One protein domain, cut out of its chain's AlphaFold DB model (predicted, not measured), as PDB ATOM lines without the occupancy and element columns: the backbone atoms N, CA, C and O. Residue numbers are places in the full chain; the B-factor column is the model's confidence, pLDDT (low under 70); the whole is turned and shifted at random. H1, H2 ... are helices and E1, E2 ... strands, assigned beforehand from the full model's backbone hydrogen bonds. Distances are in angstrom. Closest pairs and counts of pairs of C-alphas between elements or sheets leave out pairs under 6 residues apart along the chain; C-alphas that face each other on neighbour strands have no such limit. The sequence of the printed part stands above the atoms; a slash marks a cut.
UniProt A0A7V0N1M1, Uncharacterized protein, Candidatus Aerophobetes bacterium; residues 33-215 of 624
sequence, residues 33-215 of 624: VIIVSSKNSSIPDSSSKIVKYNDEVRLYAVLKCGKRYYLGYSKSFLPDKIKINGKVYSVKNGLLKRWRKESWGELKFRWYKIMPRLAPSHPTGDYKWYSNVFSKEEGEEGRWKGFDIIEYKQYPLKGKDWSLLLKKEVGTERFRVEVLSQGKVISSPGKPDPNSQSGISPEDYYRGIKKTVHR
ATOM      1  N   VAL A  33     -95.250 -57.520  50.638       96.56
ATOM      2  CA  VAL A  33     -94.219 -56.484  50.531       96.56
ATOM      3  C   VAL A  33     -93.907 -55.937  51.923       96.56
ATOM      4  O   VAL A  33     -94.797 -55.757  52.750       96.56
ATOM      5  N   ILE A  34     -92.630 -55.709  52.209       97.06
ATOM      6  CA  ILE A  34     -92.137 -55.154  53.471       97.06
ATOM      7  C   ILE A  34     -91.351 -53.894  53.137       97.06
ATOM      8  O   ILE A  34     -90.516 -53.917  52.237       97.06
ATOM      9  N   ILE A  35     -91.584 -52.812  53.873       97.94
ATOM     10  CA  ILE A  35     -90.726 -51.634  53.787       97.94
ATOM     11  C   ILE A  35     -89.573 -51.813  54.768       97.94
ATOM     12  O   ILE A  35     -89.773 -52.168  55.929       97.94
ATOM     13  N   VAL A  36     -88.361 -51.564  54.290       97.88
ATOM     14  CA  VAL A  36     -87.185 -51.357  55.135       97.88
ATOM     15  C   VAL A  36     -86.633 -49.965  54.872       97.88
ATOM     16  O   VAL A  36     -86.862 -49.390  53.811       97.88
ATOM     17  N   SER A  37     -85.903 -49.406  55.828       97.50
ATOM     18  CA  SER A  37     -85.307 -48.074  55.685       97.50
ATOM     19  C   SER A  37     -83.866 -48.052  56.145       97.50
ATOM     20  O   SER A  37     -83.549 -48.639  57.182       97.50
ATOM     21  N   SER A  38     -83.013 -47.361  55.393       96.44
ATOM     22  CA  SER A  38     -81.667 -46.995  55.834       96.44
ATOM     23  C   SER A  38     -81.656 -45.584  56.404       96.44
ATOM     24  O   SER A  38     -82.480 -44.740  56.049       96.44
ATOM     25  N   LYS A  39     -80.692 -45.346  57.288       94.44
ATOM     26  CA  LYS A  39     -80.319 -44.030  57.788       94.44
ATOM     27  C   LYS A  39     -78.847 -43.830  57.450       94.44
ATOM     28  O   LYS A  39     -78.001 -44.553  57.979       94.44
ATOM     29  N   ASN A  40     -78.550 -42.887  56.562       92.50
ATOM     30  CA  ASN A  40     -77.244 -42.753  55.922       92.50
ATOM     31  C   ASN A  40     -76.830 -44.121  55.330       92.50
ATOM     32  O   ASN A  40     -77.663 -44.824  54.751       92.50
ATOM     33  N   SER A  41     -75.586 -44.548  55.549       88.00
ATOM     34  CA  SER A  41     -75.048 -45.827  55.060       88.00
ATOM     35  C   SER A  41     -75.388 -47.047  55.933       88.00
ATOM     36  O   SER A  41     -74.750 -48.092  55.803       88.00
ATOM     37  N   SER A  42     -76.361 -46.952  56.851       94.88
ATOM     38  CA  SER A  42     -76.746 -48.093  57.691       94.88
ATOM     39  C   SER A  42     -77.398 -49.211  56.871       94.88
ATOM     40  O   SER A  42     -78.104 -48.953  55.895       94.88
ATOM     41  N   ILE A  43     -77.260 -50.460  57.328       96.38
ATOM     42  CA  ILE A  43     -78.025 -51.586  56.771       96.38
ATOM     43  C   ILE A  43     -79.525 -51.252  56.881       96.38
ATOM     44  O   ILE A  43     -79.979 -50.964  57.993       96.38
ATOM     45  N   PRO A  44     -80.298 -51.277  55.776       97.50
ATOM     46  CA  PRO A  44     -81.727 -51.016  55.830       97.50
ATOM     47  C   PRO A  44     -82.451 -52.044  56.696       97.50
ATOM     48  O   PRO A  44     -82.222 -53.248  56.555       97.50
ATOM     49  N   ASP A  45     -83.365 -51.588  57.550       97.12
ATOM     50  CA  ASP A  45     -84.127 -52.483  58.418       97.12
ATOM     51  C   ASP A  45     -85.625 -52.155  58.506       97.12
ATOM     52  O   ASP A  45     -86.053 -51.038  58.194       97.12
ATOM     53  N   SER A  46     -86.410 -53.153  58.922       95.50
ATOM     54  CA  SER A  46     -87.877 -53.109  59.000       95.50
ATOM     55  C   SER A  46     -88.435 -52.399  60.240       95.50
ATOM     56  O   SER A  46     -89.635 -52.468  60.483       95.50
ATOM     57  N   SER A  47     -87.590 -51.785  61.074       93.62
ATOM     58  CA  SER A  47     -88.034 -51.002  62.227       93.62
ATOM     59  C   SER A  47     -88.261 -49.542  61.843       93.62
ATOM     60  O   SER A  47     -87.492 -48.950  61.074       93.62
ATOM     61  N   SER A  48     -89.319 -48.962  62.405       92.88
ATOM     62  CA  SER A  48     -89.573 -47.522  62.360       92.88
ATOM     63  C   SER A  48     -88.453 -46.757  63.065       92.88
ATOM     64  O   SER A  48     -87.882 -47.248  64.040       92.88
ATOM     65  N   LYS A  49     -88.124 -45.556  62.580       92.38
ATOM     66  CA  LYS A  49     -86.920 -44.825  63.012       92.38
ATOM     67  C   LYS A  49     -87.224 -43.406  63.459       92.38
ATOM     68  O   LYS A  49     -88.028 -42.718  62.839       92.38
ATOM     69  N   ILE A  50     -86.487 -42.966  64.476       95.12
ATOM     70  CA  ILE A  50     -86.291 -41.550  64.791       95.12
ATOM     71  C   ILE A  50     -84.965 -41.131  64.153       95.12
ATOM     72  O   ILE A  50     -83.942 -41.787  64.370       95.12
ATOM     73  N   VAL A  51     -84.975 -40.078  63.340       96.56
ATOM     74  CA  VAL A  51     -83.809 -39.635  62.560       96.56
ATOM     75  C   VAL A  51     -83.527 -38.157  62.792       96.56
ATOM     76  O   VAL A  51     -84.444 -37.376  63.046       96.56
ATOM     77  N   LYS A  52     -82.259 -37.754  62.703       97.06
ATOM     78  CA  LYS A  52     -81.870 -36.341  62.774       97.06
ATOM     79  C   LYS A  52     -82.313 -35.613  61.504       97.06
ATOM     80  O   LYS A  52     -82.494 -36.230  60.455       97.06
ATOM     81  N   TYR A  53     -82.411 -34.287  61.577       97.25
ATOM     82  CA  TYR A  53     -82.813 -33.450  60.444       97.25
ATOM     83  C   TYR A  53     -82.024 -33.755  59.160       97.25
ATOM     84  O   TYR A  53     -82.614 -34.016  58.112       97.25
ATOM     85  N   ASN A  54     -80.693 -33.822  59.273       96.44
ATOM     86  CA  ASN A  54     -79.788 -34.014  58.140       96.44
ATOM     87  C   ASN A  54     -79.574 -35.469  57.711       96.44
ATOM     88  O   ASN A  54     -78.941 -35.669  56.677       96.44
ATOM     89  N   ASP A  55     -80.091 -36.458  58.448       97.06
ATOM     90  CA  ASP A  55     -79.910 -37.864  58.077       97.06
ATOM     91  C   ASP A  55     -80.566 -38.143  56.716       97.06
ATOM     92  O   ASP A  55     -81.754 -37.855  56.509       97.06
ATOM     93  N   GLU A  56     -79.814 -38.746  55.797       97.06
ATOM     94  CA  GLU A  56     -80.376 -39.259  54.555       97.06
ATOM     95  C   GLU A  56     -81.185 -40.518  54.868       97.06
ATOM     96  O   GLU A  56     -80.684 -41.458  55.485       97.06
ATOM     97  N   VAL A  57     -82.454 -40.547  54.462       97.50
ATOM     98  CA  VAL A  57     -83.319 -41.708  54.688       97.50
ATOM     99  C   VAL A  57     -83.828 -42.216  53.359       97.50
ATOM    100  O   VAL A  57     -84.522 -41.501  52.636       97.50
ATOM    101  N   ARG A  58     -83.523 -43.480  53.073       96.88
ATOM    102  CA  ARG A  58     -84.028 -44.183  51.900       96.88
ATOM    103  C   ARG A  58     -84.899 -45.346  52.343       96.88
ATOM    104  O   ARG A  58     -84.492 -46.149  53.183       96.88
ATOM    105  N   LEU A  59     -86.102 -45.416  51.790       97.81
ATOM    106  CA  LEU A  59     -86.997 -46.556  51.924       97.81
ATOM    107  C   LEU A  59     -86.736 -47.541  50.790       97.81
ATOM    108  O   LEU A  59     -86.402 -47.135  49.677       97.81
ATOM    109  N   TYR A  60     -86.931 -48.826  51.064       97.75
ATOM    110  CA  TYR A  60     -86.819 -49.894  50.081       97.75
ATOM    111  C   TYR A  60     -87.992 -50.856  50.213       97.75
ATOM    112  O   TYR A  60     -88.375 -51.231  51.324       97.75
ATOM    113  N   ALA A  61     -88.542 -51.268  49.077       97.81
ATOM    114  CA  ALA A  61     -89.563 -52.298  48.994       97.81
ATOM    115  C   ALA A  61     -88.886 -53.670  48.915       97.81
ATOM    116  O   ALA A  61     -88.140 -53.953  47.985       97.81
ATOM    117  N   VAL A  62     -89.141 -54.535  49.889       97.81
ATOM    118  CA  VAL A  62     -88.607 -55.898  49.928       97.81
ATOM    119  C   VAL A  62     -89.751 -56.878  49.734       97.81
ATOM    120  O   VAL A  62     -90.719 -56.882  50.496       97.81
ATOM    121  N   LEU A  63     -89.629 -57.757  48.743       97.31
ATOM    122  CA  LEU A  63     -90.614 -58.807  48.505       97.31
ATOM    123  C   LEU A  63     -90.285 -60.026  49.354       97.31
ATOM    124  O   LEU A  63     -89.157 -60.518  49.321       97.31
ATOM    125  N   LYS A  64     -91.272 -60.562  50.069       96.12
ATOM    126  CA  LYS A  64     -91.166 -61.875  50.712       96.12
ATOM    127  C   LYS A  64     -91.800 -62.928  49.804       96.12
ATOM    128  O   LYS A  64     -92.995 -62.838  49.534       96.12
ATOM    129  N   CYS A  65     -91.021 -63.929  49.395       93.50
ATOM    130  CA  CYS A  65     -91.497 -65.071  48.607       93.50
ATOM    131  C   CYS A  65     -91.047 -66.380  49.280       93.50
ATOM    132  O   CYS A  65     -89.871 -66.755  49.244       93.50
ATOM    133  N   GLY A  66     -91.973 -67.061  49.951       88.25
ATOM    134  CA  GLY A  66     -91.711 -68.211  50.809       88.25
ATOM    135  C   GLY A  66     -90.706 -67.876  51.918       88.25
ATOM    136  O   GLY A  66     -90.924 -66.974  52.732       88.25
ATOM    137  N   LYS A  67     -89.585 -68.605  51.928       86.50
ATOM    138  CA  LYS A  67     -88.469 -68.432  52.876       86.50
ATOM    139  C   LYS A  67     -87.414 -67.408  52.415       86.50
ATOM    140  O   LYS A  67     -86.423 -67.216  53.112       86.50
ATOM    141  N   ARG A  68     -87.587 -66.779  51.244       91.50
ATOM    142  CA  ARG A  68     -86.595 -65.889  50.613       91.50
ATOM    143  C   ARG A  68     -87.110 -64.456  50.502       91.50
ATOM    144  O   ARG A  68     -88.318 -64.218  50.452       91.50
ATOM    145  N   TYR A  69     -86.174 -63.516  50.413       96.75
ATOM    146  CA  TYR A  69     -86.449 -62.099  50.199       96.75
ATOM    147  C   TYR A  69     -85.849 -61.614  48.884       96.75
ATOM    148  O   TYR A  69     -84.810 -62.119  48.464       96.75
ATOM    149  N   TYR A  70     -86.485 -60.627  48.255       96.81
ATOM    150  CA  TYR A  70     -85.994 -60.005  47.026       96.81
ATOM    151  C   TYR A  70     -85.962 -58.484  47.151       96.81
ATOM    152  O   TYR A  70     -86.900 -57.888  47.683       96.81
ATOM    153  N   LEU A  71     -84.887 -57.877  46.649       97.00
ATOM    154  CA  LEU A  71     -84.699 -56.429  46.574       97.00
ATOM    155  C   LEU A  71     -83.924 -56.090  45.296       97.00
ATOM    156  O   LEU A  71     -82.780 -56.511  45.157       97.00
ATOM    157  N   GLY A  72     -84.512 -55.306  44.397       95.81
ATOM    158  CA  GLY A  72     -83.865 -54.855  43.161       95.81
ATOM    159  C   GLY A  72     -83.759 -55.910  42.072       95.81
ATOM    160  O   GLY A  72     -84.057 -57.086  42.281       95.81
ATOM    161  N   TYR A  73     -83.275 -55.479  40.911       94.06
ATOM    162  CA  TYR A  73     -82.904 -56.342  39.794       94.06
ATOM    163  C   TYR A  73     -81.408 -56.688  39.835       94.06
ATOM    164  O   TYR A  73     -80.651 -56.113  40.615       94.06
ATOM    165  N   SER A  74     -80.966 -57.635  39.002       84.75
ATOM    166  CA  SER A  74     -79.583 -58.146  39.010       84.75
ATOM    167  C   SER A  74     -78.504 -57.066  38.840       84.75
ATOM    168  O   SER A  74     -77.426 -57.212  39.399       84.75
ATOM    169  N   LYS A  75     -78.800 -55.981  38.110       83.00
ATOM    170  CA  LYS A  75     -77.890 -54.841  37.869       83.00
ATOM    171  C   LYS A  75     -78.204 -53.609  38.734       83.00
ATOM    172  O   LYS A  75     -77.650 -52.540  38.509       83.00
ATOM    173  N   SER A  76     -79.133 -53.710  39.686       86.38
ATOM    174  CA  SER A  76     -79.524 -52.566  40.513       86.38
ATOM    175  C   SER A  76     -78.479 -52.280  41.594       86.38
ATOM    176  O   SER A  76     -78.161 -53.161  42.391       86.38
ATOM    177  N   PHE A  77     -78.037 -51.025  41.698       89.44
ATOM    178  CA  PHE A  77     -77.210 -50.524  42.805       89.44
ATOM    179  C   PHE A  77     -78.052 -50.332  44.078       89.44
ATOM    180  O   PHE A  77     -78.323 -49.216  44.517       89.44
ATOM    181  N   LEU A  78     -78.531 -51.439  44.647       94.00
ATOM    182  CA  LEU A  78     -79.302 -51.471  45.890       94.00
ATOM    183  C   LEU A  78     -78.566 -52.279  46.962       94.00
ATOM    184  O   LEU A  78     -77.762 -53.144  46.623       94.00
ATOM    185  N   PRO A  79     -78.874 -52.080  48.253       95.38
ATOM    186  CA  PRO A  79     -78.201 -52.783  49.341       95.38
ATOM    187  C   PRO A  79     -78.170 -54.309  49.161       95.38
ATOM    188  O   PRO A  79     -79.189 -54.928  48.842       95.38
ATOM    189  N   ASP A  80     -77.005 -54.914  49.409       95.88
ATOM    190  CA  ASP A  80     -76.805 -56.375  49.410       95.88
ATOM    191  C   ASP A  80     -77.171 -57.033  50.743       95.88
ATOM    192  O   ASP A  80     -77.124 -58.259  50.878       95.88
ATOM    193  N   LYS A  81     -77.500 -56.221  51.753       97.25
ATOM    194  CA  LYS A  81     -77.899 -56.653  53.091       97.25
ATOM    195  C   LYS A  81     -79.132 -55.882  53.526       97.25
ATOM    196  O   LYS A  81     -79.208 -54.673  53.329       97.25
ATOM    197  N   ILE A  82     -80.052 -56.574  54.184       97.75
ATOM    198  CA  ILE A  82     -81.188 -55.981  54.890       97.75
ATOM    199  C   ILE A  82     -81.358 -56.658  56.246       97.75
ATOM    200  O   ILE A  82     -80.902 -57.785  56.449       97.75
ATOM    201  N   LYS A  83     -82.056 -56.002  57.170       97.44
ATOM    202  CA  LYS A  83     -82.424 -56.575  58.464       97.44
ATOM    203  C   LYS A  83     -83.944 -56.592  58.634       97.44
ATOM    204  O   LYS A  83     -84.599 -55.558  58.593       97.44
ATOM    205  N   ILE A  84     -84.519 -57.769  58.850       95.31
ATOM    206  CA  ILE A  84     -85.957 -57.926  59.101       95.31
ATOM    207  C   ILE A  84     -86.120 -58.573  60.467       95.31
ATOM    208  O   ILE A  84     -85.588 -59.659  60.698       95.31
ATOM    209  N   ASN A  85     -86.839 -57.898  61.367       91.00
ATOM    210  CA  ASN A  85     -87.039 -58.330  62.756       91.00
ATOM    211  C   ASN A  85     -85.718 -58.709  63.453       91.00
ATOM    212  O   ASN A  85     -85.594 -59.778  64.040       91.00
ATOM    213  N   GLY A  86     -84.687 -57.870  63.312       91.56
ATOM    214  CA  GLY A  86     -83.376 -58.102  63.930       91.56
ATOM    215  C   GLY A  86     -82.437 -59.035  63.153       91.56
ATOM    216  O   GLY A  86     -81.222 -58.884  63.271       91.56
ATOM    217  N   LYS A  87     -82.957 -59.921  62.294       95.19
ATOM    218  CA  LYS A  87     -82.159 -60.889  61.523       95.19
ATOM    219  C   LYS A  87     -81.643 -60.300  60.210       95.19
ATOM    220  O   LYS A  87     -82.401 -59.663  59.482       95.19
ATOM    221  N   VAL A  88     -80.367 -60.539  59.897       96.31
ATOM    222  CA  VAL A  88     -79.714 -60.069  58.664       96.31
ATOM    223  C   VAL A  88     -79.912 -61.071  57.523       96.31
ATOM    224  O   VAL A  88     -79.647 -62.264  57.668       96.31
ATOM    225  N   TYR A  89     -80.338 -60.565  56.371       96.44
ATOM    226  CA  TYR A  89     -80.488 -61.292  55.112       96.44
ATOM    227  C   TYR A  89     -79.556 -60.659  54.087       96.44
ATOM    228  O   TYR A  89     -79.482 -59.433  54.010       96.44
ATOM    229  N   SER A  90     -78.831 -61.472  53.319       96.00
ATOM    230  CA  SER A  90     -77.829 -60.961  52.385       96.00
ATOM    231  C   SER A  90     -77.791 -61.733  51.077       96.00
ATOM    232  O   SER A  90     -78.237 -62.879  51.010       96.00
ATOM    233  N   VAL A  91     -77.232 -61.108  50.046       93.94
ATOM    234  CA  VAL A  91     -76.956 -61.794  48.778       93.94
ATOM    235  C   VAL A  91     -75.929 -62.911  48.994       93.94
ATOM    236  O   VAL A  91     -76.133 -64.026  48.523       93.94
ATOM    237  N   LYS A  92     -74.899 -62.664  49.820       91.69
ATOM    238  CA  LYS A  92     -73.828 -63.630  50.130       91.69
ATOM    239  C   LYS A  92     -74.337 -64.932  50.760       91.69
ATOM    240  O   LYS A  92     -73.854 -65.999  50.413       91.69
ATOM    241  N   ASN A  93     -75.311 -64.861  51.672       88.25
ATOM    242  CA  ASN A  93     -75.907 -66.054  52.293       88.25
ATOM    243  C   ASN A  93     -77.114 -66.621  51.519       88.25
ATOM    244  O   ASN A  93     -77.803 -67.503  52.024       88.25
ATOM    245  N   GLY A  94     -77.407 -66.101  50.321       89.00
ATOM    246  CA  GLY A  94     -78.460 -66.596  49.430       89.00
ATOM    247  C   GLY A  94     -79.900 -66.355  49.898       89.00
ATOM    248  O   GLY A  94     -80.842 -66.778  49.215       89.00
ATOM    249  N   LEU A  95     -80.100 -65.687  51.042       92.44
ATOM    250  CA  LEU A  95     -81.425 -65.436  51.616       92.44
ATOM    251  C   LEU A  95     -82.065 -64.136  51.107       92.44
ATOM    252  O   LEU A  95     -83.296 -64.031  51.103       92.44
ATOM    253  N   LEU A  96     -81.251 -63.172  50.667       96.56
ATOM    254  CA  LEU A  96     -81.684 -62.026  49.866       96.56
ATOM    255  C   LEU A  96     -81.280 -62.272  48.411       96.56
ATOM    256  O   LEU A  96     -80.148 -62.650  48.132       96.56
ATOM    257  N   LYS A  97     -82.200 -62.066  47.477       95.50
ATOM    258  CA  LYS A  97     -81.984 -62.293  46.047       95.50
ATOM    259  C   LYS A  97     -82.352 -61.057  45.232       95.50
ATOM    260  O   LYS A  97     -83.032 -60.150  45.713       95.50
ATOM    261  N   ARG A  98     -81.916 -61.040  43.975       94.81
ATOM    262  CA  ARG A  98     -82.337 -60.052  42.978       94.81
ATOM    263  C   ARG A  98     -83.463 -60.629  42.125       94.81
ATOM    264  O   ARG A  98     -83.483 -61.827  41.840       94.81
ATOM    265  N   TRP A  99     -84.424 -59.790  41.764       94.06
ATOM    266  CA  TRP A  99     -85.507 -60.144  40.856       94.06
ATOM    267  C   TRP A  99     -84.984 -60.235  39.421       94.06
ATOM    268  O   TRP A  99     -84.237 -59.368  38.964       94.06
ATOM    269  N   ARG A 100     -85.376 -61.280  38.691       91.94
ATOM    270  CA  ARG A 100     -84.950 -61.496  37.303       91.94
ATOM    271  C   ARG A 100     -85.918 -60.797  36.352       91.94
ATOM    272  O   ARG A 100     -86.870 -61.417  35.899       91.94
ATOM    273  N   LYS A 101     -85.683 -59.509  36.064       90.56
ATOM    274  CA  LYS A 101     -86.550 -58.695  35.182       90.56
ATOM    275  C   LYS A 101     -86.817 -59.380  33.835       90.56
ATOM    276  O   LYS A 101     -87.958 -59.421  33.400       90.56
ATOM    277  N   GLU A 102     -85.783 -59.950  33.223       88.44
ATOM    278  CA  GLU A 102     -85.864 -60.610  31.912       88.44
ATOM    279  C   GLU A 102     -86.708 -61.893  31.944       88.44
ATOM    280  O   GLU A 102     -87.463 -62.153  31.018       88.44
ATOM    281  N   SER A 103     -86.632 -62.675  33.027       87.69
ATOM    282  CA  SER A 103     -87.338 -63.963  33.130       87.69
ATOM    283  C   SER A 103     -88.732 -63.858  33.753       87.69
ATOM    284  O   SER A 103     -89.581 -64.708  33.516       87.69
ATOM    285  N   TRP A 104     -88.958 -62.863  34.613       89.12
ATOM    286  CA  TRP A 104     -90.152 -62.751  35.462       89.12
ATOM    287  C   TRP A 104     -90.979 -61.495  35.189       89.12
ATOM    288  O   TRP A 104     -92.035 -61.310  35.796       89.12
ATOM    289  N   GLY A 105     -90.500 -60.634  34.295       88.38
ATOM    290  CA  GLY A 105     -91.109 -59.354  33.982       88.38
ATOM    291  C   GLY A 105     -90.721 -58.239  34.952       88.38
ATOM    292  O   GLY A 105     -90.157 -58.446  36.034       88.38
ATOM    293  N   GLU A 106     -91.033 -57.019  34.529       90.75
ATOM    294  CA  GLU A 106     -90.838 -55.804  35.308       90.75
ATOM    295  C   GLU A 106     -91.951 -55.606  36.340       90.75
ATOM    296  O   GLU A 106     -93.139 -55.731  36.042       90.75
ATOM    297  N   LEU A 107     -91.550 -55.242  37.555       93.50
ATOM    298  CA  LEU A 107     -92.459 -54.879  38.630       93.50
ATOM    299  C   LEU A 107     -92.712 -53.374  38.619       93.50
ATOM    300  O   LEU A 107     -91.780 -52.581  38.492       93.50
ATOM    301  N   LYS A 108     -93.974 -52.980  38.811       94.06
ATOM    302  CA  LYS A 108     -94.354 -51.569  38.962       94.06
ATOM    303  C   LYS A 108     -94.595 -51.257  40.433       94.06
ATOM    304  O   LYS A 108     -95.406 -51.927  41.070       94.06
ATOM    305  N   PHE A 109     -93.933 -50.222  40.942       95.94
ATOM    306  CA  PHE A 109     -94.065 -49.783  42.330       95.94
ATOM    307  C   PHE A 109     -94.900 -48.510  42.422       95.94
ATOM    308  O   PHE A 109     -94.798 -47.620  41.575       95.94
ATOM    309  N   ARG A 110     -95.705 -48.406  43.480       96.94
ATOM    310  CA  ARG A 110     -96.413 -47.173  43.844       96.94
ATOM    311  C   ARG A 110     -96.213 -46.900  45.322       96.94
ATOM    312  O   ARG A 110     -96.601 -47.712  46.159       96.94
ATOM    313  N   TRP A 111     -95.592 -45.773  45.635       97.88
ATOM    314  CA  TRP A 111     -95.328 -45.361  47.008       97.88
ATOM    315  C   TRP A 111     -96.385 -44.382  47.502       97.88
ATOM    316  O   TRP A 111     -96.851 -43.527  46.750       97.88
ATOM    317  N   TYR A 112     -96.724 -44.479  48.782       97.56
ATOM    318  CA  TYR A 112     -97.724 -43.647  49.433       97.56
ATOM    319  C   TYR A 112     -97.217 -43.166  50.790       97.56
ATOM    320  O   TYR A 112     -96.577 -43.914  51.535       97.56
ATOM    321  N   LYS A 113     -97.555 -41.922  51.116       96.62
ATOM    322  CA  LYS A 113     -97.508 -41.363  52.463       96.62
ATOM    323  C   LYS A 113     -98.888 -41.505  53.100       96.62
ATOM    324  O   LYS A 113     -99.890 -41.215  52.453       96.62
ATOM    325  N   ILE A 114     -98.942 -41.936  54.354       96.25
ATOM    326  CA  ILE A 114    -100.171 -42.096  55.134       96.25
ATOM    327  C   ILE A 114    -100.124 -41.108  56.296       96.25
ATOM    328  O   ILE A 114     -99.231 -41.189  57.144       96.25
ATOM    329  N   MET A 115    -101.089 -40.191  56.337       95.25
ATOM    330  CA  MET A 115    -101.210 -39.178  57.390       95.25
ATOM    331  C   MET A 115    -102.580 -39.271  58.057       95.25
ATOM    332  O   MET A 115    -103.553 -39.576  57.365       95.25
ATOM    333  N   PRO A 116    -102.680 -39.007  59.369       92.50
ATOM    334  CA  PRO A 116    -103.976 -38.847  60.011       92.50
ATOM    335  C   PRO A 116    -104.718 -37.649  59.398       92.50
ATOM    336  O   PRO A 116    -104.097 -36.687  58.935       92.50
ATOM    337  N   ARG A 117    -106.048 -37.686  59.413       90.12
ATOM    338  CA  ARG A 117    -106.848 -36.471  59.267       90.12
ATOM    339  C   ARG A 117    -106.683 -35.629  60.530       90.12
ATOM    340  O   ARG A 117    -106.508 -36.170  61.615       90.12
ATOM    341  N   LEU A 118    -106.706 -34.308  60.376       82.81
ATOM    342  CA  LEU A 118    -106.618 -33.393  61.520       82.81
ATOM    343  C   LEU A 118    -107.919 -33.372  62.337       82.81
ATOM    344  O   LEU A 118    -107.876 -33.119  63.530       82.81
ATOM    345  N   ALA A 119    -109.047 -33.684  61.696       83.12
ATOM    346  CA  ALA A 119    -110.369 -33.774  62.300       83.12
ATOM    347  C   ALA A 119    -111.090 -35.052  61.835       83.12
ATOM    348  O   ALA A 119    -110.859 -35.480  60.691       83.12
ATOM    349  N   PRO A 120    -111.975 -35.632  62.670       85.44
ATOM    350  CA  PRO A 120    -112.907 -36.673  62.246       85.44
ATOM    351  C   PRO A 120    -113.848 -36.161  61.146       85.44
ATOM    352  O   PRO A 120    -114.210 -34.987  61.103       85.44
ATOM    353  N   SER A 121    -114.256 -37.052  60.243       86.88
ATOM    354  CA  SER A 121    -115.249 -36.760  59.201       86.88
ATOM    355  C   SER A 121    -116.667 -36.651  59.740       86.88
ATOM    356  O   SER A 121    -117.453 -35.848  59.246       86.88
ATOM    357  N   HIS A 122    -116.963 -37.445  60.762       84.38
ATOM    358  CA  HIS A 122    -118.247 -37.496  61.438       84.38
ATOM    359  C   HIS A 122    -117.987 -37.318  62.936       84.38
ATOM    360  O   HIS A 122    -117.912 -38.312  63.660       84.38
ATOM    361  N   PRO A 123    -117.735 -36.075  63.393       78.81
ATOM    362  CA  PRO A 123    -117.559 -35.808  64.815       78.81
ATOM    363  C   PRO A 123    -118.791 -36.265  65.598       78.81
ATOM    364  O   PRO A 123    -119.923 -36.128  65.133       78.81
ATOM    365  N   THR A 124    -118.565 -36.815  66.789       69.50
ATOM    366  CA  THR A 124    -119.656 -37.122  67.719       69.50
ATOM    367  C   THR A 124    -119.944 -35.860  68.527       69.50
ATOM    368  O   THR A 124    -119.068 -35.426  69.268       69.50
ATOM    369  N   GLY A 125    -121.139 -35.284  68.385       72.88
ATOM    370  CA  GLY A 125    -121.507 -34.014  69.025       72.88
ATOM    371  C   GLY A 125    -120.962 -32.782  68.291       72.88
ATOM    372  O   GLY A 125    -120.525 -32.864  67.143       72.88
ATOM    373  N   ASP A 126    -120.972 -31.629  68.963       71.94
ATOM    374  CA  ASP A 126    -120.509 -30.353  68.391       71.94
ATOM    375  C   ASP A 126    -118.975 -30.247  68.301       71.94
ATOM    376  O   ASP A 126    -118.422 -29.332  67.672       71.94
ATOM    377  N   TYR A 127    -118.259 -31.201  68.903       71.88
ATOM    378  CA  TYR A 127    -116.809 -31.192  68.984       71.88
ATOM    379  C   TYR A 127    -116.158 -31.674  67.682       71.88
ATOM    380  O   TYR A 127    -116.165 -32.852  67.344       71.88
ATOM    381  N   LYS A 128    -115.534 -30.755  66.939       82.69
ATOM    382  CA  LYS A 128    -114.960 -31.023  65.603       82.69
ATOM    383  C   LYS A 128    -113.600 -31.740  65.612       82.69
ATOM    384  O   LYS A 128    -112.956 -31.809  64.567       82.69
ATOM    385  N   TRP A 129    -113.143 -32.251  66.754       84.69
ATOM    386  CA  TRP A 129    -111.825 -32.883  66.920       84.69
ATOM    387  C   TRP A 129    -111.952 -34.243  67.607       84.69
ATOM    388  O   TRP A 129    -113.023 -34.599  68.080       84.69
ATOM    389  N   TYR A 130    -110.859 -35.006  67.660       84.31
ATOM    390  CA  TYR A 130    -110.858 -36.293  68.355       84.31
ATOM    391  C   TYR A 130    -110.877 -36.096  69.884       84.31
ATOM    392  O   TYR A 130    -109.987 -35.444  70.435       84.31
ATOM    393  N   SER A 131    -111.855 -36.685  70.570       80.56
ATOM    394  CA  SER A 131    -112.012 -36.673  72.025       80.56
ATOM    395  C   SER A 131    -112.450 -38.035  72.561       80.56
ATOM    396  O   SER A 131    -113.523 -38.535  72.237       80.56
ATOM    397  N   ASN A 132    -111.653 -38.608  73.464       79.81
ATOM    398  CA  ASN A 132    -111.977 -39.881  74.108       79.81
ATOM    399  C   ASN A 132    -112.739 -39.739  75.437       79.81
ATOM    400  O   ASN A 132    -113.033 -40.732  76.111       79.81
ATOM    401  N   VAL A 133    -113.014 -38.511  75.868       75.31
ATOM    402  CA  VAL A 133    -113.823 -38.217  77.056       75.31
ATOM    403  C   VAL A 133    -114.924 -37.236  76.675       75.31
ATOM    404  O   VAL A 133    -114.820 -36.524  75.675       75.31
ATOM    405  N   PHE A 134    -115.977 -37.209  77.473       72.38
ATOM    406  CA  PHE A 134    -117.075 -36.269  77.316       72.38
ATOM    407  C   PHE A 134    -116.600 -34.832  77.566       72.38
ATOM    408  O   PHE A 134    -115.799 -34.580  78.477       72.38
ATOM    409  N   SER A 135    -117.079 -33.890  76.753       71.19
ATOM    410  CA  SER A 135    -116.875 -32.460  76.996       71.19
ATOM    411  C   SER A 135    -117.961 -31.909  77.924       71.19
ATOM    412  O   SER A 135    -118.986 -32.546  78.167       71.19
ATOM    413  N   LYS A 136    -117.763 -30.689  78.430       67.88
ATOM    414  CA  LYS A 136    -118.792 -29.975  79.198       67.88
ATOM    415  C   LYS A 136    -120.076 -29.734  78.400       67.88
ATOM    416  O   LYS A 136    -121.162 -29.763  78.966       67.88
ATOM    417  N   GLU A 137    -119.941 -29.513  77.096       65.94
ATOM    418  CA  GLU A 137    -121.051 -29.328  76.151       65.94
ATOM    419  C   GLU A 137    -121.874 -30.618  75.994       65.94
ATOM    420  O   GLU A 137    -123.075 -30.562  75.756       65.94
ATOM    421  N   GLU A 138    -121.246 -31.778  76.206       67.94
ATOM    422  CA  GLU A 138    -121.883 -33.100  76.188       67.94
ATOM    423  C   GLU A 138    -122.494 -33.503  77.548       67.94
ATOM    424  O   GLU A 138    -122.965 -34.627  77.704       67.94
ATOM    425  N   GLY A 139    -122.500 -32.601  78.539       68.56
ATOM    426  CA  GLY A 139    -123.192 -32.765  79.824       68.56
ATOM    427  C   GLY A 139    -122.406 -33.475  80.935       68.56
ATOM    428  O   GLY A 139    -122.723 -33.273  82.105       68.56
ATOM    429  N   GLU A 140    -121.354 -34.239  80.619       70.88
ATOM    430  CA  GLU A 140    -120.562 -34.997  81.609       70.88
ATOM    431  C   GLU A 140    -119.038 -34.843  81.421       70.88
ATOM    432  O   GLU A 140    -118.332 -35.814  81.161       70.88
ATOM    433  N   GLU A 141    -118.495 -33.630  81.565       72.25
ATOM    434  CA  GLU A 141    -117.066 -33.354  81.328       72.25
ATOM    435  C   GLU A 141    -116.107 -34.339  82.035       72.25
ATOM    436  O   GLU A 141    -116.190 -34.578  83.239       72.25
ATOM    437  N   GLY A 142    -115.148 -34.886  81.284       70.06
ATOM    438  CA  GLY A 142    -114.046 -35.688  81.823       70.06
ATOM    439  C   GLY A 142    -114.348 -37.177  82.024       70.06
ATOM    440  O   GLY A 142    -113.425 -37.947  82.309       70.06
ATOM    441  N   ARG A 143    -115.592 -37.632  81.824       76.69
ATOM    442  CA  ARG A 143    -115.912 -39.067  81.840       76.69
ATOM    443  C   ARG A 143    -115.406 -39.747  80.561       76.69
ATOM    444  O   ARG A 143    -115.549 -39.222  79.463       76.69
ATOM    445  N   TRP A 144    -114.808 -40.933  80.684       77.06
ATOM    446  CA  TRP A 144    -114.321 -41.704  79.531       77.06
ATOM    447  C   TRP A 144    -115.468 -42.121  78.601       77.06
ATOM    448  O   TRP A 144    -116.400 -42.797  79.034       77.06
ATOM    449  N   LYS A 145    -115.359 -41.746  77.323       75.12
ATOM    450  CA  LYS A 145    -116.350 -41.974  76.260       75.12
ATOM    451  C   LYS A 145    -116.004 -43.181  75.386       75.12
ATOM    452  O   LYS A 145    -116.884 -43.787  74.783       75.12
ATOM    453  N   GLY A 146    -114.732 -43.572  75.349       76.50
ATOM    454  CA  GLY A 146    -114.224 -44.596  74.437       76.50
ATOM    455  C   GLY A 146    -113.106 -44.044  73.567       76.50
ATOM    456  O   GLY A 146    -112.820 -42.856  73.595       76.50
ATOM    457  N   PHE A 147    -112.441 -44.915  72.811       76.25
ATOM    458  CA  PHE A 147    -111.444 -44.452  71.851       76.25
ATOM    459  C   PHE A 147    -112.119 -43.974  70.578       76.25
ATOM    460  O   PHE A 147    -112.815 -44.752  69.927       76.25
ATOM    461  N   ASP A 148    -111.801 -42.752  70.181       80.50
ATOM    462  CA  ASP A 148    -112.160 -42.246  68.873       80.50
ATOM    463  C   ASP A 148    -111.441 -42.991  67.748       80.50
ATOM    464  O   ASP A 148    -110.315 -43.497  67.875       80.50
ATOM    465  N   ILE A 149    -112.109 -43.035  66.597       87.25
ATOM    466  CA  ILE A 149    -111.554 -43.637  65.394       87.25
ATOM    467  C   ILE A 149    -110.730 -42.595  64.649       87.25
ATOM    468  O   ILE A 149    -111.260 -41.722  63.970       87.25
ATOM    469  N   ILE A 150    -109.407 -42.720  64.738       89.94
ATOM    470  CA  ILE A 150    -108.490 -41.861  63.992       89.94
ATOM    471  C   ILE A 150    -108.520 -42.263  62.519       89.94
ATOM    472  O   ILE A 150    -108.155 -43.383  62.151       89.94
ATOM    473  N   GLU A 151    -108.900 -41.319  61.670       92.75
ATOM    474  CA  GLU A 151    -108.985 -41.509  60.227       92.75
ATOM    475  C   GLU A 151    -107.649 -41.199  59.561       92.75
ATOM    476  O   GLU A 151    -106.955 -40.254  59.939       92.75
ATOM    477  N   TYR A 152    -107.303 -41.935  58.508       94.06
ATOM    478  CA  TYR A 152    -106.076 -41.722  57.750       94.06
ATOM    479  C   TYR A 152    -106.368 -41.461  56.272       94.06
ATOM    480  O   TYR A 152    -107.255 -42.052  55.659       94.06
ATOM    481  N   LYS A 153    -105.577 -40.566  55.680       93.88
ATOM    482  CA  LYS A 153    -105.557 -40.273  54.244       93.88
ATOM    483  C   LYS A 153    -104.244 -40.746  53.635       93.88
ATOM    484  O   LYS A 153    -103.190 -40.702  54.275       93.88
ATOM    485  N   GLN A 154    -104.314 -41.173  52.377       94.44
ATOM    486  CA  GLN A 154    -103.150 -41.608  51.613       94.44
ATOM    487  C   GLN A 154    -102.814 -40.613  50.513       94.44
ATOM    488  O   GLN A 154    -103.690 -40.157  49.783       94.44
ATOM    489  N   TYR A 155    -101.527 -40.324  50.374       95.75
ATOM    490  CA  TYR A 155    -100.992 -39.365  49.422       95.75
ATOM    491  C   TYR A 155     -99.955 -40.072  48.549       95.75
ATOM    492  O   TYR A 155     -98.963 -40.573  49.088       95.75
ATOM    493  N   PRO A 156    -100.152 -40.156  47.224       95.75
ATOM    494  CA  PRO A 156     -99.180 -40.788  46.344       95.75
ATOM    495  C   PRO A 156     -97.857 -40.013  46.356       95.75
ATOM    496  O   PRO A 156     -97.824 -38.783  46.335       95.75
ATOM    497  N   LEU A 157     -96.750 -40.748  46.369       95.94
ATOM    498  CA  LEU A 157     -95.394 -40.218  46.276       95.94
ATOM    499  C   LEU A 157     -94.853 -40.457  44.865       95.94
ATOM    500  O   LEU A 157     -95.202 -41.432  44.206       95.94
ATOM    501  N   LYS A 158     -93.943 -39.590  44.398       88.44
ATOM    502  CA  LYS A 158     -93.365 -39.679  43.042       88.44
ATOM    503  C   LYS A 158     -92.481 -40.923  42.805       88.44
ATOM    504  O   LYS A 158     -92.035 -41.132  41.682       88.44
ATOM    505  N   GLY A 159     -92.218 -41.742  43.828       82.19
ATOM    506  CA  GLY A 159     -91.423 -42.967  43.708       82.19
ATOM    507  C   GLY A 159     -92.128 -44.038  42.878       82.19
ATOM    508  O   GLY A 159     -93.261 -44.403  43.183       82.19
ATOM    509  N   LYS A 160     -91.437 -44.566  41.862       87.00
ATOM    510  CA  LYS A 160     -91.943 -45.620  40.962       87.00
ATOM    511  C   LYS A 160     -91.085 -46.892  40.943       87.00
ATOM    512  O   LYS A 160     -91.348 -47.787  40.147       87.00
ATOM    513  N   ASP A 161     -90.082 -46.977  41.814       92.62
ATOM    514  CA  ASP A 161     -89.074 -48.042  41.805       92.62
ATOM    515  C   ASP A 161     -88.918 -48.709  43.188       92.62
ATOM    516  O   ASP A 161     -89.566 -48.316  44.164       92.62
ATOM    517  N   TRP A 162     -88.035 -49.703  43.284       96.38
ATOM    518  CA  TRP A 162     -87.673 -50.457  44.488       96.38
ATOM    519  C   TRP A 162     -87.247 -49.596  45.681       96.38
ATOM    520  O   TRP A 162     -87.281 -50.078  46.813       96.38
ATOM    521  N   SER A 163     -86.810 -48.355  45.448       95.69
ATOM    522  CA  SER A 163     -86.363 -47.445  46.501       95.69
ATOM    523  C   SER A 163     -86.974 -46.055  46.378       95.69
ATOM    524  O   SER A 163     -87.321 -45.600  45.287       95.69
ATOM    525  N   LEU A 164     -87.071 -45.370  47.514       95.75
ATOM    526  CA  LEU A 164     -87.556 -44.002  47.611       95.75
ATOM    527  C   LEU A 164     -86.669 -43.209  48.572       95.75
ATOM    528  O   LEU A 164     -86.613 -43.509  49.764       95.75
ATOM    529  N   LEU A 165     -85.994 -42.184  48.057       95.44
ATOM    530  CA  LEU A 165     -85.305 -41.197  48.883       95.44
ATOM    531  C   LEU A 165     -86.340 -40.246  49.497       95.44
ATOM    532  O   LEU A 165     -87.126 -39.633  48.772       95.44
ATOM    533  N   LEU A 166     -86.352 -40.134  50.824       95.69
ATOM    534  CA  LEU A 166     -87.274 -39.246  51.521       95.69
ATOM    535  C   LEU A 166     -86.773 -37.806  51.517       95.69
ATOM    536  O   LEU A 166     -85.588 -37.538  51.718       95.69
ATOM    537  N   LYS A 167     -87.711 -36.868  51.369       94.88
ATOM    538  CA  LYS A 167     -87.444 -35.450  51.605       94.88
ATOM    539  C   LYS A 167     -87.113 -35.208  53.081       94.88
ATOM    540  O   LYS A 167     -87.519 -35.961  53.970       94.88
ATOM    541  N   LYS A 168     -86.382 -34.125  53.348       94.12
ATOM    542  CA  LYS A 168     -86.039 -33.679  54.706       94.12
ATOM    543  C   LYS A 168     -87.199 -32.890  55.334       94.12
ATOM    544  O   LYS A 168     -87.059 -31.713  55.639       94.12
ATOM    545  N   GLU A 169     -88.349 -33.539  55.492       95.38
ATOM    546  CA  GLU A 169     -89.541 -32.962  56.132       95.38
ATOM    547  C   GLU A 169     -89.564 -33.331  57.624       95.38
ATOM    548  O   GLU A 169     -89.397 -34.498  57.976       95.38
ATOM    549  N   VAL A 170     -89.702 -32.330  58.501       97.25
ATOM    550  CA  VAL A 170     -89.798 -32.514  59.962       97.25
ATOM    551  C   VAL A 170     -91.166 -33.083  60.316       97.25
ATOM    552  O   VAL A 170     -92.178 -32.632  59.782       97.25
ATOM    553  N   GLY A 171     -91.198 -34.026  61.256       96.69
ATOM    554  CA  GLY A 171     -92.431 -34.665  61.704       96.69
ATOM    555  C   GLY A 171     -92.407 -36.180  61.551       96.69
ATOM    556  O   GLY A 171     -91.385 -36.792  61.243       96.69
ATOM    557  N   THR A 172     -93.557 -36.789  61.795       96.06
ATOM    558  CA  THR A 172     -93.789 -38.224  61.778       96.06
ATOM    559  C   THR A 172     -94.671 -38.606  60.597       96.06
ATOM    560  O   THR A 172     -95.855 -38.273  60.542       96.06
ATOM    561  N   GLU A 173     -94.104 -39.400  59.694       96.25
ATOM    562  CA  GLU A 173     -94.766 -39.880  58.484       96.25
ATOM    563  C   GLU A 173     -94.805 -41.409  58.465       96.25
ATOM    564  O   GLU A 173     -93.847 -42.077  58.870       96.25
ATOM    565  N   ARG A 174     -95.917 -41.974  57.985       96.19
ATOM    566  CA  ARG A 174     -96.056 -43.415  57.736       96.19
ATOM    567  C   ARG A 174     -96.048 -43.682  56.239       96.19
ATOM    568  O   ARG A 174     -96.539 -42.866  55.460       96.19
ATOM    569  N   PHE A 175     -95.513 -44.828  55.839       97.12
ATOM    570  CA  PHE A 175     -95.302 -45.158  54.435       97.12
ATOM    571  C   PHE A 175     -95.892 -46.504  54.070       97.12
ATOM    572  O   PHE A 175     -95.895 -47.446  54.865       97.12
ATOM    573  N   ARG A 176     -96.318 -46.588  52.814       96.75
ATOM    574  CA  ARG A 176     -96.793 -47.806  52.177       96.75
ATOM    575  C   ARG A 176     -96.266 -47.892  50.758       96.75
ATOM    576  O   ARG A 176     -96.050 -46.874  50.102       96.75
ATOM    577  N   VAL A 177     -96.086 -49.114  50.283       97.62
ATOM    578  CA  VAL A 177     -95.744 -49.398  48.897       97.62
ATOM    579  C   VAL A 177     -96.628 -50.515  48.365       97.62
ATOM    580  O   VAL A 177     -96.886 -51.507  49.046       97.62
ATOM    581  N   GLU A 178     -97.087 -50.345  47.136       96.50
ATOM    582  CA  GLU A 178     -97.732 -51.384  46.347       96.50
ATOM    583  C   GLU A 178     -96.789 -51.868  45.256       96.50
ATOM    584  O   GLU A 178     -96.031 -51.085  44.679       96.50
ATOM    585  N   VAL A 179     -96.883 -53.158  44.953       96.19
ATOM    586  CA  VAL A 179     -96.172 -53.812  43.861       96.19
ATOM    587  C   VAL A 179     -97.194 -54.492  42.970       96.19
ATOM    588  O   VAL A 179     -97.971 -55.328  43.433       96.19
ATOM    589  N   LEU A 180     -97.188 -54.124  41.690       92.12
ATOM    590  CA  LEU A 180     -98.011 -54.750  40.667       92.12
ATOM    591  C   LEU A 180     -97.197 -55.845  39.973       92.12
ATOM    592  O   LEU A 180     -96.164 -55.559  39.365       92.12
ATOM    593  N   SER A 181     -97.671 -57.086  40.067       86.81
ATOM    594  CA  SER A 181     -97.047 -58.262  39.457       86.81
ATOM    595  C   SER A 181     -98.124 -59.128  38.819       86.81
ATOM    596  O   SER A 181     -99.048 -59.550  39.508       86.81
ATOM    597  N   GLN A 182     -98.011 -59.397  37.514       81.88
ATOM    598  CA  GLN A 182     -98.950 -60.256  36.769       81.88
ATOM    599  C   GLN A 182    -100.432 -59.880  36.994       81.88
ATOM    600  O   GLN A 182    -101.264 -60.725  37.311       81.88
ATOM    601  N   GLY A 183    -100.749 -58.582  36.926       82.38
ATOM    602  CA  GLY A 183    -102.109 -58.064  37.138       82.38
ATOM    603  C   GLY A 183    -102.585 -58.024  38.598       82.38
ATOM    604  O   GLY A 183    -103.645 -57.469  38.868       82.38
ATOM    605  N   LYS A 184    -101.809 -58.543  39.561       88.62
ATOM    606  CA  LYS A 184    -102.149 -58.521  40.992       88.62
ATOM    607  C   LYS A 184    -101.424 -57.395  41.723       88.62
ATOM    608  O   LYS A 184    -100.218 -57.212  41.555       88.62
ATOM    609  N   VAL A 185    -102.158 -56.669  42.567       92.88
ATOM    610  CA  VAL A 185    -101.613 -55.657  43.486       92.88
ATOM    611  C   VAL A 185    -101.290 -56.322  44.818       92.88
ATOM    612  O   VAL A 185    -102.175 -56.880  45.464       92.88
ATOM    613  N   ILE A 186    -100.038 -56.232  45.259       94.81
ATOM    614  CA  ILE A 186     -99.621 -56.657  46.599       94.81
ATOM    615  C   ILE A 186     -99.126 -55.424  47.353       94.81
ATOM    616  O   ILE A 186     -98.230 -54.725  46.887       94.81
ATOM    617  N   SER A 187     -99.704 -55.156  48.521       94.75
ATOM    618  CA  SER A 187     -99.368 -53.990  49.345       94.75
ATOM    619  C   SER A 187     -98.490 -54.384  50.532       94.75
ATOM    620  O   SER A 187     -98.583 -55.496  51.056       94.75
ATOM    621  N   SER A 188     -97.660 -53.452  50.990       96.62
ATOM    622  CA  SER A 188     -97.168 -53.452  52.367       96.62
ATOM    623  C   SER A 188     -98.297 -53.073  53.344       96.62
ATOM    624  O   SER A 188     -99.338 -52.583  52.888       96.62
ATOM    625  N   PRO A 189     -98.093 -53.227  54.668       96.00
ATOM    626  CA  PRO A 189     -98.996 -52.687  55.687       96.00
ATOM    627  C   PRO A 189     -99.371 -51.214  55.453       96.00
ATOM    628  O   PRO A 189     -98.572 -50.443  54.910       96.00
ATOM    629  N   GLY A 190    -100.575 -50.840  55.883       93.62
ATOM    630  CA  GLY A 190    -101.204 -49.526  55.735       93.62
ATOM    631  C   GLY A 190    -102.220 -49.453  54.591       93.62
ATOM    632  O   GLY A 190    -102.457 -48.369  54.059       93.62
ATOM    633  N   LYS A 191    -102.766 -50.589  54.136       92.69
ATOM    634  CA  LYS A 191    -103.654 -50.644  52.959       92.69
ATOM    635  C   LYS A 191    -104.910 -49.777  53.180       92.69
ATOM    636  O   LYS A 191    -105.458 -49.821  54.279       92.69
ATOM    637  N   PRO A 192    -105.368 -48.992  52.183       92.69
ATOM    638  CA  PRO A 192    -106.610 -48.241  52.321       92.69
ATOM    639  C   PRO A 192    -107.796 -49.200  52.351       92.69
ATOM    640  O   PRO A 192    -107.800 -50.210  51.642       92.69
ATOM    641  N   ASP A 193    -108.799 -48.856  53.145       92.25
ATOM    642  CA  ASP A 193    -110.077 -49.557  53.169       92.25
ATOM    643  C   ASP A 193    -111.200 -48.519  53.263       92.25
ATOM    644  O   ASP A 193    -111.410 -47.957  54.339       92.25
ATOM    645  N   PRO A 194    -111.883 -48.209  52.145       86.81
ATOM    646  CA  PRO A 194    -112.977 -47.240  52.127       86.81
ATOM    647  C   PRO A 194    -114.178 -47.647  52.988       86.81
ATOM    648  O   PRO A 194    -114.943 -46.775  53.386       86.81
ATOM    649  N   ASN A 195    -114.339 -48.942  53.278       90.38
ATOM    650  CA  ASN A 195    -115.441 -49.452  54.097       90.38
ATOM    651  C   ASN A 195    -115.111 -49.401  55.598       90.38
ATOM    652  O   ASN A 195    -115.991 -49.562  56.441       90.38
ATOM    653  N   SER A 196    -113.842 -49.178  55.943       90.50
ATOM    654  CA  SER A 196    -113.389 -48.946  57.311       90.50
ATOM    655  C   SER A 196    -113.528 -47.468  57.653       90.50
ATOM    656  O   SER A 196    -112.984 -46.616  56.951       90.50
ATOM    657  N   GLN A 197    -114.165 -47.148  58.783       87.12
ATOM    658  CA  GLN A 197    -114.288 -45.762  59.266       87.12
ATOM    659  C   GLN A 197    -112.920 -45.071  59.421       87.12
ATOM    660  O   GLN A 197    -112.793 -43.882  59.164       87.12
ATOM    661  N   SER A 198    -111.862 -45.821  59.749       90.38
ATOM    662  CA  SER A 198    -110.490 -45.293  59.846       90.38
ATOM    663  C   SER A 198    -109.837 -44.959  58.492       90.38
ATOM    664  O   SER A 198    -108.751 -44.376  58.452       90.38
ATOM    665  N   GLY A 199    -110.439 -45.367  57.370       91.19
ATOM    666  CA  GLY A 199    -109.867 -45.260  56.025       91.19
ATOM    667  C   GLY A 199    -108.701 -46.218  55.743       91.19
ATOM    668  O   GLY A 199    -108.108 -46.169  54.659       91.19
ATOM    669  N   ILE A 200    -108.349 -47.095  56.692       93.31
ATOM    670  CA  ILE A 200    -107.320 -48.132  56.536       93.31
ATOM    671  C   ILE A 200    -107.846 -49.511  56.925       93.31
ATOM    672  O   ILE A 200    -108.803 -49.647  57.686       93.31
ATOM    673  N   SER A 201    -107.184 -50.542  56.404       92.69
ATOM    674  CA  SER A 201    -107.525 -51.936  56.668       92.69
ATOM    675  C   SER A 201    -107.557 -52.236  58.177       92.69
ATOM    676  O   SER A 201    -106.609 -51.872  58.886       92.69
ATOM    677  N   PRO A 202    -108.582 -52.961  58.672       91.56
ATOM    678  CA  PRO A 202    -108.667 -53.387  60.072       91.56
ATOM    679  C   PRO A 202    -107.438 -54.169  60.561       91.56
ATOM    680  O   PRO A 202    -107.054 -54.093  61.729       91.56
ATOM    681  N   GLU A 203    -106.754 -54.884  59.662       91.88
ATOM    682  CA  GLU A 203    -105.524 -55.619  59.975       91.88
ATOM    683  C   GLU A 203    -104.383 -54.690  60.427       91.88
ATOM    684  O   GLU A 203    -103.568 -55.073  61.271       91.88
ATOM    685  N   ASP A 204    -104.364 -53.450  59.934       92.44
ATOM    686  CA  ASP A 204    -103.342 -52.433  60.190       92.44
ATOM    687  C   ASP A 204    -103.772 -51.380  61.228       92.44
ATOM    688  O   ASP A 204    -102.977 -50.504  61.585       92.44
ATOM    689  N   TYR A 205    -104.996 -51.479  61.753       91.06
ATOM    690  CA  TYR A 205    -105.566 -50.541  62.720       91.06
ATOM    691  C   TYR A 205    -105.745 -51.179  64.104       91.06
ATOM    692  O   TYR A 205    -106.225 -52.301  64.247       91.06
ATOM    693  N   TYR A 206    -105.338 -50.465  65.150       86.12
ATOM    694  CA  TYR A 206    -105.663 -50.752  66.547       86.12
ATOM    695  C   TYR A 206    -105.648 -49.441  67.339       86.12
ATOM    696  O   TYR A 206    -104.585 -48.986  67.769       86.12
ATOM    697  N   ARG A 207    -106.829 -48.810  67.466       81.62
ATOM    698  CA  ARG A 207    -107.035 -47.460  68.051       81.62
ATOM    699  C   ARG A 207    -106.267 -46.334  67.335       81.62
ATOM    700  O   ARG A 207    -106.140 -45.228  67.833       81.62
ATOM    701  N   GLY A 208    -105.694 -46.652  66.183       87.38
ATOM    702  CA  GLY A 208    -104.728 -45.874  65.428       87.38
ATOM    703  C   GLY A 208    -103.871 -46.820  64.593       87.38
ATOM    704  O   GLY A 208    -104.015 -48.041  64.659       87.38
ATOM    705  N   ILE A 209    -102.968 -46.279  63.784       88.88
ATOM    706  CA  ILE A 209    -102.165 -47.109  62.886       88.88
ATOM    707  C   ILE A 209    -101.155 -47.969  63.668       88.88
ATOM    708  O   ILE A 209    -100.423 -47.480  64.537       88.88
ATOM    709  N   LYS A 210    -101.115 -49.275  63.385       89.56
ATOM    710  CA  LYS A 210    -100.219 -50.222  64.062       89.56
ATOM    711  C   LYS A 210     -98.754 -49.945  63.722       89.56
ATOM    712  O   LYS A 210     -98.408 -49.506  62.627       89.56
ATOM    713  N   LYS A 211     -97.859 -50.350  64.633       87.00
ATOM    714  CA  LYS A 211     -96.393 -50.287  64.447       87.00
ATOM    715  C   LYS A 211     -95.863 -51.113  63.262       87.00
ATOM    716  O   LYS A 211     -94.686 -51.005  62.936       87.00
ATOM    717  N   THR A 212     -96.695 -51.976  62.676       89.19
ATOM    718  CA  THR A 212     -96.393 -52.747  61.462       89.19
ATOM    719  C   THR A 212     -96.322 -51.867  60.217       89.19
ATOM    720  O   THR A 212     -95.649 -52.243  59.259       89.19
ATOM    721  N   VAL A 213     -96.973 -50.699  60.229       94.38
ATOM    722  CA  VAL A 213     -96.828 -49.695  59.174       94.38
ATOM    723  C   VAL A 213     -95.541 -48.912  59.403       94.38
ATOM    724  O   VAL A 213     -95.305 -48.358  60.480       94.38
ATOM    725  N   HIS A 214     -94.686 -48.887  58.382       96.06
ATOM    726  CA  HIS A 214     -93.343 -48.328  58.490       96.06
ATOM    727  C   HIS A 214     -93.390 -46.816  58.690       96.06
ATOM    728  O   HIS A 214     -94.058 -46.110  57.934       96.06
ATOM    729  N   ARG A 215     -92.658 -46.310  59.684       95.44
ATOM    730  CA  ARG A 215     -92.709 -44.903  60.093       95.44
ATOM    731  C   ARG A 215     -91.324 -44.288  60.201       95.44
ATOM    732  O   ARG A 215     -90.393 -44.918  60.706       95.44
TER     733      ARG A 215
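This is residues 33 to 215 of the 624 residues of an uncharacterized protein of Candidatus Aerophobetes bacterium (UniProt A0A7V0N1M1). Two strongly twisted sheets lie face to face with their strands crossed, a sandwich of E1, E3, E4, E7 and E10 against the curled sheet E9, E8, E11 and E12. A long loop, residues 117 to 151, reaches far out at one end, and the hairpin E5 and E6 and the small helix H1 lie toward the other end. The 183 printed residues hold twelve named strands and one named helix, in the order E1 to E7, H1, E8 to E12; the class is mostly strand, though only 74 residues are in named elements. The first sheet is branched and mixed, the second antiparallel in the order E9, E8, E11, E12. The whole is elongated, 65 by 38 by 29 A, and only just loose, close to compact, with a radius of gyration of the C-alphas of 19.4 A.

The branched sheet has E1, residues 33 to 39, 20.0 A long, from C-alpha 33 at (-94.219, -56.484, 50.531); E3, 57 to 65, 25.5 A; E4, 68 to 73; E7, 96 to 99; and E10, 163 to 165. The other sheet has E8, 108 to 116, 26.4 A; E9, 152 to 157; E11, 171 to 181, 32.8 A; and E12, 184 to 187, ending at C-alpha 187 at (-99.368, -53.990, 49.345). E2 is residues 49 to 51, E5 81 to 84, E6 87 to 90 and H1 101 to 104.

E3 has E1 on one side, with N 36 and O 60 3.0 A apart, and E4 and E10 on the other, with N 63 and O 70 2.9 A and N 59 and O 164 2.8 A apart. E7 is parallel to E4, with N 97 and O 69 2.8 A apart. In the other sheet N 112 and O 176 of E8 and E11 are 2.8 A apart, N 155 and O 113 of the hairpin E8 and E9 2.8 A, and N 179 and O 186 of the hairpin E11 and E12 2.8 A. The sheets' best planes are 12 degrees apart and their strands at 62 degrees; the closest C-alphas of E1 and E11, Ile 35 and Arg 176, are 7.4 A apart. In the hairpin E5 and E6, N 82 and O 89 are 2.9 A apart; the closest C-alphas of E6 and E7, Ser 90 and Leu 96, are 4.7 A apart. E2 pairs with no named strand. H1 is on neither sheet of the sandwich; it is too short for an O i to N i+4 pair, and its one O i to N i+3 pair is not within range.

The C-alphas farthest apart, Glu 102 and Gly 139, are 66.8 A apart. The printed part has no cut. The link E8 to E9, 35 residues, is long. The mean pLDDT of the printed part is 90.5; residues 124 and 136 to 139 are under 70.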